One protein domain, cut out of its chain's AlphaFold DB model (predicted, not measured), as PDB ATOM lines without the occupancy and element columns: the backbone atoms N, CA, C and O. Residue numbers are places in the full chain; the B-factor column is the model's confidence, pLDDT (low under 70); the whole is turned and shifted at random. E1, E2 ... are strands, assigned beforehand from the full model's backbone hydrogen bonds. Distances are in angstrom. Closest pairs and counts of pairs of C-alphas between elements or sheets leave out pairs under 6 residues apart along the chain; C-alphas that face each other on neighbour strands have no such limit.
ATOM      1  N   THR A   3      40.438 -28.662  19.615       96.56
ATOM      2  CA  THR A   3      41.135 -27.391  19.863       96.56
ATOM      3  C   THR A   3      41.279 -26.563  18.594       96.56
ATOM      4  O   THR A   3      41.161 -25.340  18.634       96.56
ATOM      5  N   ASN A   4      41.484 -27.216  17.452       95.94
ATOM      6  CA  ASN A   4      41.570 -26.570  16.149       95.94
ATOM      7  C   ASN A   4      41.205 -27.557  15.032       95.94
ATOM      8  O   ASN A   4      41.266 -28.772  15.223       95.94
ATOM      9  N   GLN A   5      40.893 -27.034  13.850       94.31
ATOM     10  CA  GLN A   5      40.622 -27.824  12.656       94.31
ATOM     11  C   GLN A   5      41.342 -27.259  11.432       94.31
ATOM     12  O   GLN A   5      41.449 -26.046  11.256       94.31
ATOM     13  N   THR A   6      41.791 -28.156  10.561       95.12
ATOM     14  CA  THR A   6      42.445 -27.818   9.299       95.12
ATOM     15  C   THR A   6      41.746 -28.558   8.169       95.12
ATOM     16  O   THR A   6      41.781 -29.787   8.115       95.12
ATOM     17  N   LEU A   7      41.133 -27.811   7.251       93.81
ATOM     18  CA  LEU A   7      40.602 -28.344   6.000       93.81
ATOM     19  C   LEU A   7      41.656 -28.166   4.905       93.81
ATOM     20  O   LEU A   7      41.994 -27.039   4.547       93.81
ATOM     21  N   THR A   8      42.175 -29.268   4.374       92.81
ATOM     22  CA  THR A   8      43.088 -29.241   3.228       92.81
ATOM     23  C   THR A   8      42.347 -29.624   1.953       92.81
ATOM     24  O   THR A   8      41.417 -30.432   1.970       92.81
ATOM     25  N   GLN A   9      42.755 -29.027   0.834       90.81
ATOM     26  CA  GLN A   9      42.271 -29.367  -0.500       90.81
ATOM     27  C   GLN A   9      43.393 -30.065  -1.269       90.81
ATOM     28  O   GLN A   9      44.544 -29.630  -1.253       90.81
ATOM     29  N   SER A  10      43.065 -31.175  -1.915       82.56
ATOM     30  CA  SER A  10      43.954 -31.972  -2.757       82.56
ATOM     31  C   SER A  10      43.228 -32.349  -4.046       82.56
ATOM     32  O   SER A  10      42.030 -32.105  -4.193       82.56
ATOM     33  N   LEU A  11      43.952 -32.927  -5.007       89.06
ATOM     34  CA  LEU A  11      43.370 -33.320  -6.293       89.06
ATOM     35  C   LEU A  11      42.237 -34.355  -6.135       89.06
ATOM     36  O   LEU A  11      41.321 -34.397  -6.949       89.06
ATOM     37  N   ASP A  12      42.311 -35.179  -5.086       84.31
ATOM     38  CA  ASP A  12      41.370 -36.246  -4.735       84.31
ATOM     39  C   ASP A  12      40.223 -35.788  -3.813       84.31
ATOM     40  O   ASP A  12      39.357 -36.589  -3.466       84.31
ATOM     41  N   GLY A  13      40.184 -34.507  -3.435       88.81
ATOM     42  CA  GLY A  13      39.112 -33.930  -2.630       88.81
ATOM     43  C   GLY A  13      39.611 -33.178  -1.403       88.81
ATOM     44  O   GLY A  13      40.735 -32.684  -1.353       88.81
ATOM     45  N   HIS A  14      38.732 -33.053  -0.410       91.44
ATOM     46  CA  HIS A  14      39.041 -32.363   0.836       91.44
ATOM     47  C   HIS A  14      39.372 -33.363   1.938       91.44
ATOM     48  O   HIS A  14      38.767 -34.433   2.009       91.44
ATOM     49  N   ARG A  15      40.295 -32.999   2.826       91.88
ATOM     50  CA  ARG A  15      40.587 -33.757   4.047       91.88
ATOM     51  C   ARG A  15      40.464 -32.822   5.236       91.88
ATOM     52  O   ARG A  15      41.056 -31.745   5.239       91.88
ATOM     53  N   LEU A  16      39.675 -33.224   6.224       93.06
ATOM     54  CA  LEU A  16      39.531 -32.491   7.472       93.06
ATOM     55  C   LEU A  16      40.378 -33.169   8.541       93.06
ATOM     56  O   LEU A  16      40.245 -34.370   8.778       93.06
ATOM     57  N   PHE A  17      41.233 -32.393   9.187       94.12
ATOM     58  CA  PHE A  17      42.017 -32.826  10.333       94.12
ATOM     59  C   PHE A  17      41.593 -32.036  11.563       94.12
ATOM     60  O   PHE A  17      41.497 -30.810  11.513       94.12
ATOM     61  N   LEU A  18      41.362 -32.740  12.664       95.31
ATOM     62  CA  LEU A  18      41.022 -32.176  13.959       95.31
ATOM     63  C   LEU A  18      42.225 -32.339  14.884       95.31
ATOM     64  O   LEU A  18      42.716 -33.452  15.071       95.31
ATOM     65  N   ASN A  19      42.672 -31.240  15.480       96.12
ATOM     66  CA  ASN A  19      43.533 -31.298  16.652       96.12
ATOM     67  C   ASN A  19      42.638 -31.466  17.872       96.12
ATOM     68  O   ASN A  19      41.703 -30.683  18.074       96.12
ATOM     69  N   VAL A  20      42.896 -32.502  18.662       95.25
ATOM     70  CA  VAL A  20      42.089 -32.829  19.834       95.25
ATOM     71  C   VAL A  20      42.976 -32.992  21.055       95.25
ATOM     72  O   VAL A  20      44.045 -33.586  20.978       95.25
ATOM     73  N   THR A  21      42.509 -32.495  22.193       95.44
ATOM     74  CA  THR A  21      43.126 -32.760  23.497       95.44
ATOM     75  C   THR A  21      42.299 -33.810  24.231       95.44
ATOM     76  O   THR A  21      41.076 -33.655  24.356       95.44
ATOM     77  N   THR A  22      42.936 -34.891  24.675       91.19
ATOM     78  CA  THR A  22      42.293 -35.952  25.468       91.19
ATOM     79  C   THR A  22      42.165 -35.549  26.939       91.19
ATOM     80  O   THR A  22      42.719 -34.542  27.379       91.19
ATOM     81  N   ASN A  23      41.453 -36.356  27.728       88.62
ATOM     82  CA  ASN A  23      41.359 -36.161  29.180       88.62
ATOM     83  C   ASN A  23      42.718 -36.320  29.886       88.62
ATOM     84  O   ASN A  23      42.912 -35.771  30.964       88.62
ATOM     85  N   GLU A  24      43.663 -37.023  29.257       90.56
ATOM     86  CA  GLU A  24      45.047 -37.189  29.717       90.56
ATOM     87  C   GLU A  24      45.968 -36.064  29.214       90.56
ATOM     88  O   GLU A  24      47.187 -36.181  29.275       90.56
ATOM     89  N   GLN A  25      45.391 -34.976  28.685       90.62
ATOM     90  CA  GLN A  25      46.111 -33.811  28.155       90.62
ATOM     91  C   GLN A  25      47.034 -34.141  26.970       90.62
ATOM     92  O   GLN A  25      47.905 -33.348  26.616       90.62
ATOM     93  N   GLN A  26      46.817 -35.282  26.313       91.62
ATOM     94  CA  GLN A  26      47.524 -35.643  25.095       91.62
ATOM     95  C   GLN A  26      46.901 -34.930  23.896       91.62
ATOM     96  O   GLN A  26      45.679 -34.933  23.725       91.62
ATOM     97  N   GLU A  27      47.747 -34.351  23.047       93.38
ATOM     98  CA  GLU A  27      47.338 -33.796  21.761       93.38
ATOM     99  C   GLU A  27      47.388 -34.875  20.680       93.38
ATOM    100  O   GLU A  27      48.392 -35.571  20.515       93.38
ATOM    101  N   LEU A  28      46.290 -35.019  19.944       92.62
ATOM    102  CA  LEU A  28      46.147 -35.985  18.864       92.62
ATOM    103  C   LEU A  28      45.652 -35.289  17.599       92.62
ATOM    104  O   LEU A  28      44.759 -34.442  17.647       92.62
ATOM    105  N   LEU A  29      46.207 -35.697  16.458       92.88
ATOM    106  CA  LEU A  29      45.728 -35.305  15.139       92.88
ATOM    107  C   LEU A  29      44.843 -36.423  14.588       92.88
ATOM    108  O   LEU A  29      45.314 -37.537  14.363       92.88
ATOM    109  N   VAL A  30      43.567 -36.126  14.367       92.75
ATOM    110  CA  VAL A  30      42.576 -37.114  13.927       92.75
ATOM    111  C   VAL A  30      41.967 -36.667  12.607       92.75
ATOM    112  O   VAL A  30      41.497 -35.538  12.481       92.75
ATOM    113  N   GLN A  31      41.958 -37.549  11.610       91.38
ATOM    114  CA  GLN A  31      41.255 -37.285  10.357       91.38
ATOM    115  C   GLN A  31      39.745 -37.496  10.543       91.38
ATOM    116  O   GLN A  31      39.313 -38.483  11.141       91.38
ATOM    117  N   ALA A  32      38.946 -36.583   9.999       91.75
ATOM    118  CA  ALA A  32      37.489 -36.612  10.026       91.75
ATOM    119  C   ALA A  32      36.910 -36.474   8.610       91.75
ATOM    120  O   ALA A  32      37.593 -36.044   7.675       91.75
ATOM    121  N   ASP A  33      35.636 -36.836   8.446       90.50
ATOM    122  CA  ASP A  33      34.907 -36.547   7.210       90.50
ATOM    123  C   ASP A  33      34.758 -35.018   7.059       90.50
ATOM    124  O   ASP A  33      34.246 -34.377   7.979       90.50
ATOM    125  N   PRO A  34      35.157 -34.413   5.924       90.69
ATOM    126  CA  PRO A  34      35.015 -32.976   5.685       90.69
ATOM    127  C   PRO A  34      33.587 -32.435   5.780       90.69
ATOM    128  O   PRO A  34      33.405 -31.228   5.926       90.69
ATOM    129  N   LYS A  35      32.573 -33.296   5.657       89.88
ATOM    130  CA  LYS A  35      31.154 -32.929   5.782       89.88
ATOM    131  C   LYS A  35      30.665 -32.934   7.231       89.88
ATOM    132  O   LYS A  35      29.536 -32.519   7.486       89.88
ATOM    133  N   MET A  36      31.469 -33.429   8.172       89.38
ATOM    134  CA  MET A  36      31.109 -33.482   9.583       89.38
ATOM    135  C   MET A  36      31.213 -32.095  10.219       89.38
ATOM    136  O   MET A  36      32.241 -31.429  10.126       89.38
ATOM    137  N   ASN A  37      30.160 -31.670  10.918       89.88
ATOM    138  CA  ASN A  37      30.198 -30.453  11.719       89.88
ATOM    139  C   ASN A  37      30.867 -30.752  13.067       89.88
ATOM    140  O   ASN A  37      30.209 -31.254  13.974       89.88
ATOM    141  N   CYS A  38      32.170 -30.487  13.181       92.94
ATOM    142  CA  CYS A  38      32.935 -30.724  14.407       92.94
ATOM    143  C   CYS A  38      33.819 -29.516  14.779       92.94
ATOM    144  O   CYS A  38      35.043 -29.582  14.665       92.94
ATOM    145  N   PRO A  39      33.213 -28.378  15.172       94.38
ATOM    146  CA  PRO A  39      33.940 -27.138  15.435       94.38
ATOM    147  C   PRO A  39      34.814 -27.222  16.696       94.38
ATOM    148  O   PRO A  39      34.635 -28.099  17.546       94.38
ATOM    149  N   THR A  40      35.731 -26.264  16.854       95.25
ATOM    150  CA  THR A  40      36.488 -26.062  18.100       95.25
ATOM    151  C   THR A  40      35.552 -26.004  19.311       95.25
ATOM    152  O   THR A  40      34.494 -25.385  19.250       95.25
ATOM    153  N   GLY A  41      35.937 -26.664  20.405       95.00
ATOM    154  CA  GLY A  41      35.114 -26.828  21.610       95.00
ATOM    155  C   GLY A  41      34.259 -28.099  21.617       95.00
ATOM    156  O   GLY A  41      33.828 -28.541  22.680       95.00
ATOM    157  N   SER A  42      34.072 -28.760  20.469       95.31
ATOM    158  CA  SER A  42      33.292 -30.003  20.412       95.31
ATOM    159  C   SER A  42      33.931 -31.118  21.238       95.31
ATOM    160  O   SER A  42      35.158 -31.302  21.257       95.31
ATOM    161  N   GLN A  43      33.086 -31.907  21.896       95.38
ATOM    162  CA  GLN A  43      33.516 -33.160  22.503       95.38
ATOM    163  C   GLN A  43      33.599 -34.232  21.418       95.38
ATOM    164  O   GLN A  43      32.807 -34.245  20.480       95.38
ATOM    165  N   VAL A  44      34.591 -35.109  21.523       94.25
ATOM    166  CA  VAL A  44      34.865 -36.128  20.507       94.25
ATOM    167  C   VAL A  44      35.109 -37.465  21.175       94.25
ATOM    168  O   VAL A  44      35.789 -37.531  22.201       94.25
ATOM    169  N   VAL A  45      34.581 -38.518  20.563       93.31
ATOM    170  CA  VAL A  45      34.897 -39.904  20.904       93.31
ATOM    171  C   VAL A  45      35.853 -40.419  19.840       93.31
ATOM    172  O   VAL A  45      35.549 -40.375  18.646       93.31
ATOM    173  N   ILE A  46      37.025 -40.882  20.270       91.56
ATOM    174  CA  ILE A  46      38.074 -41.403  19.390       91.56
ATOM    175  C   ILE A  46      38.340 -42.870  19.717       91.56
ATOM    176  O   ILE A  46      38.411 -43.249  20.884       91.56
ATOM    177  N   ALA A  47      38.480 -43.693  18.683       88.62
ATOM    178  CA  ALA A  47      38.920 -45.073  18.804       88.62
ATOM    179  C   ALA A  47      40.425 -45.144  18.549       88.62
ATOM    180  O   ALA A  47      40.930 -44.553  17.591       88.62
ATOM    181  N   HIS A  48      41.126 -45.877  19.410       84.94
ATOM    182  CA  HIS A  48      42.505 -46.284  19.170       84.94
ATOM    183  C   HIS A  48      42.499 -47.537  18.300       84.94
ATOM    184  O   HIS A  48      41.895 -48.548  18.662       84.94
ATOM    185  N   GLU A  49      43.146 -47.461  17.146       79.19
ATOM    186  CA  GLU A  49      43.386 -48.607  16.282       79.19
ATOM    187  C   GLU A  49      44.846 -49.028  16.479       79.19
ATOM    188  O   GLU A  49      45.778 -48.338  16.065       79.19
ATOM    189  N   SER A  50      45.051 -50.155  17.163       67.69
ATOM    190  CA  SER A  50      46.358 -50.794  17.293       67.69
ATOM    191  C   SER A  50      46.512 -51.859  16.207       67.69
ATOM    192  O   SER A  50      45.803 -52.866  16.181       67.69
ATOM    193  N   ALA A  51      47.448 -51.648  15.282       63.72
ATOM    194  CA  ALA A  51      47.850 -52.699  14.359       63.72
ATOM    195  C   ALA A  51      48.800 -53.660  15.090       63.72
ATOM    196  O   ALA A  51      49.848 -53.254  15.575       63.72
ATOM    197  N   LEU A  52      48.471 -54.955  15.139       62.34
ATOM    198  CA  LEU A  52      49.252 -55.990  15.845       62.34
ATOM    199  C   LEU A  52      50.700 -56.178  15.330       62.34
ATOM    200  O   LEU A  52      51.447 -56.970  15.896       62.34
ATOM    201  N   ILE A  53      51.082 -55.506  14.238       67.06
ATOM    202  CA  ILE A  53      52.327 -55.738  13.485       67.06
ATOM    203  C   ILE A  53      53.213 -54.474  13.443       67.06
ATOM    204  O   ILE A  53      54.366 -54.543  13.025       67.06
ATOM    205  N   SER A  54      52.718 -53.316  13.886       59.84
ATOM    206  CA  SER A  54      53.493 -52.074  13.925       59.84
ATOM    207  C   SER A  54      53.173 -51.268  15.180       59.84
ATOM    208  O   SER A  54      52.017 -51.169  15.574       59.84
ATOM    209  N   ASP A  55      54.175 -50.591  15.748       62.94
ATOM    210  CA  ASP A  55      53.999 -49.575  16.807       62.94
ATOM    211  C   ASP A  55      53.257 -48.313  16.298       62.94
ATOM    212  O   ASP A  55      53.367 -47.219  16.853       62.94
ATOM    213  N   LEU A  56      52.513 -48.431  15.193       65.44
ATOM    214  CA  LEU A  56      51.745 -47.349  14.612       65.44
ATOM    215  C   LEU A  56      50.428 -47.227  15.380       65.44
ATOM    216  O   LEU A  56      49.477 -47.973  15.154       65.44
ATOM    217  N   HIS A  57      50.380 -46.261  16.288       71.00
ATOM    218  CA  HIS A  57      49.147 -45.852  16.943       71.00
ATOM    219  C   HIS A  57      48.346 -44.951  15.999       71.00
ATOM    220  O   HIS A  57      48.703 -43.786  15.804       71.00
ATOM    221  N   SER A  58      47.269 -45.472  15.410       80.06
ATOM    222  CA  SER A  58      46.311 -44.657  14.659       80.06
ATOM    223  C   SER A  58      45.073 -44.359  15.500       80.06
ATOM    224  O   SER A  58      44.633 -45.168  16.315       80.06
ATOM    225  N   TYR A  59      44.508 -43.171  15.300       86.12
ATOM    226  CA  TYR A  59      43.291 -42.733  15.971       86.12
ATOM    227  C   TYR A  59      42.238 -42.390  14.933       86.12
ATOM    228  O   TYR A  59      42.516 -41.686  13.957       86.12
ATOM    229  N   ARG A  60      41.016 -42.858  15.172       88.06
ATOM    230  CA  ARG A  60      39.869 -42.586  14.313       88.06
ATOM    231  C   ARG A  60      38.784 -41.870  15.100       88.06
ATOM    232  O   ARG A  60      38.438 -42.281  16.205       88.06
ATOM    233  N   LEU A  61      38.210 -40.827  14.507       90.69
ATOM    234  CA  LEU A  61      37.018 -40.186  15.048       90.69
ATOM    235  C   LEU A  61      35.819 -41.134  14.914       90.69
ATOM    236  O   LEU A  61      35.500 -41.580  13.810       90.69
ATOM    237  N   VAL A  62      35.168 -41.432  16.037       91.69
ATOM    238  CA  VAL A  62      33.945 -42.249  16.097       91.69
ATOM    239  C   VAL A  62      32.720 -41.347  16.136       91.69
ATOM    240  O   VAL A  62      31.773 -41.559  15.385       91.69
ATOM    241  N   GLU A  63      32.759 -40.320  16.982       93.12
ATOM    242  CA  GLU A  63      31.634 -39.416  17.193       93.12
ATOM    243  C   GLU A  63      32.128 -38.001  17.489       93.12
ATOM    244  O   GLU A  63      33.162 -37.809  18.136       93.12
ATOM    245  N   CYS A  64      31.366 -37.014  17.025       94.00
ATOM    246  CA  CYS A  64      31.542 -35.623  17.399       94.00
ATOM    247  C   CYS A  64      30.239 -35.069  17.967       94.00
ATOM    248  O   CYS A  64      29.179 -35.211  17.359       94.00
ATOM    249  N   LEU A  65      30.349 -34.424  19.124       93.81
ATOM    250  CA  LEU A  65      29.264 -33.795  19.861       93.81
ATOM    251  C   LEU A  65      29.527 -32.280  19.877       93.81
ATOM    252  O   LEU A  65      30.294 -31.802  20.727       93.81
ATOM    253  N   PRO A  66      28.954 -31.523  18.923       88.00
ATOM    254  CA  PRO A  66      29.105 -30.076  18.875       88.00
ATOM    255  C   PRO A  66      28.529 -29.451  20.141       88.00
ATOM    256  O   PRO A  66      27.431 -29.812  20.566       88.00
TER     257      PRO A  66
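AT A GLANCE: This is residues 3 to 66 of the 68 residues of an uncharacterized protein of Vibrio tubiashii (UniProt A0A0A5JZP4). A strongly twisted three-stranded sheet, E1 E2 E3, partly faces the hairpin E4 and E5, their strands crossed; residues 51 to 56, the hairpin's tip, stick out. The printed part has 64 residues, strands E1 to E5 in chain order and no named helix: all strand, both sheets antiparallel. It is only just compact, close to loose, with a radius of gyration of the C-alphas of 12.4 A, and spans 31 by 30 by 16 A.

IN THESE COORDINATES: Find C-alpha 3 at (41.135, -27.391, 19.863), where E1, residues 3 to 10, begins. E2 is residues 13 to 21, 26.5 A long; E3, 27 to 32; E4, 43 to 50. E5, 57 to 65, bends by 51 degrees at residue 62 and ends at (29.264, -33.795, 19.861).

HOW THE PARTS SIT: E1 E2 E3 form a meander, each strand antiparallel to the one before: see N 6 and O 17, 2.8 A, and N 18 and O 30, 2.8 A. In E4 and E5, N 45 and O 63 are 2.9 A apart. The sheets form a sandwich, two sheets face to face, strands at 83 degrees; the closest C-alphas of E3 and E5, Val 30 and Tyr 59, are 6.0 A apart.

THE WHOLE: The printed part has no cut and no long link; residues 50 to 56 have pLDDT under 70.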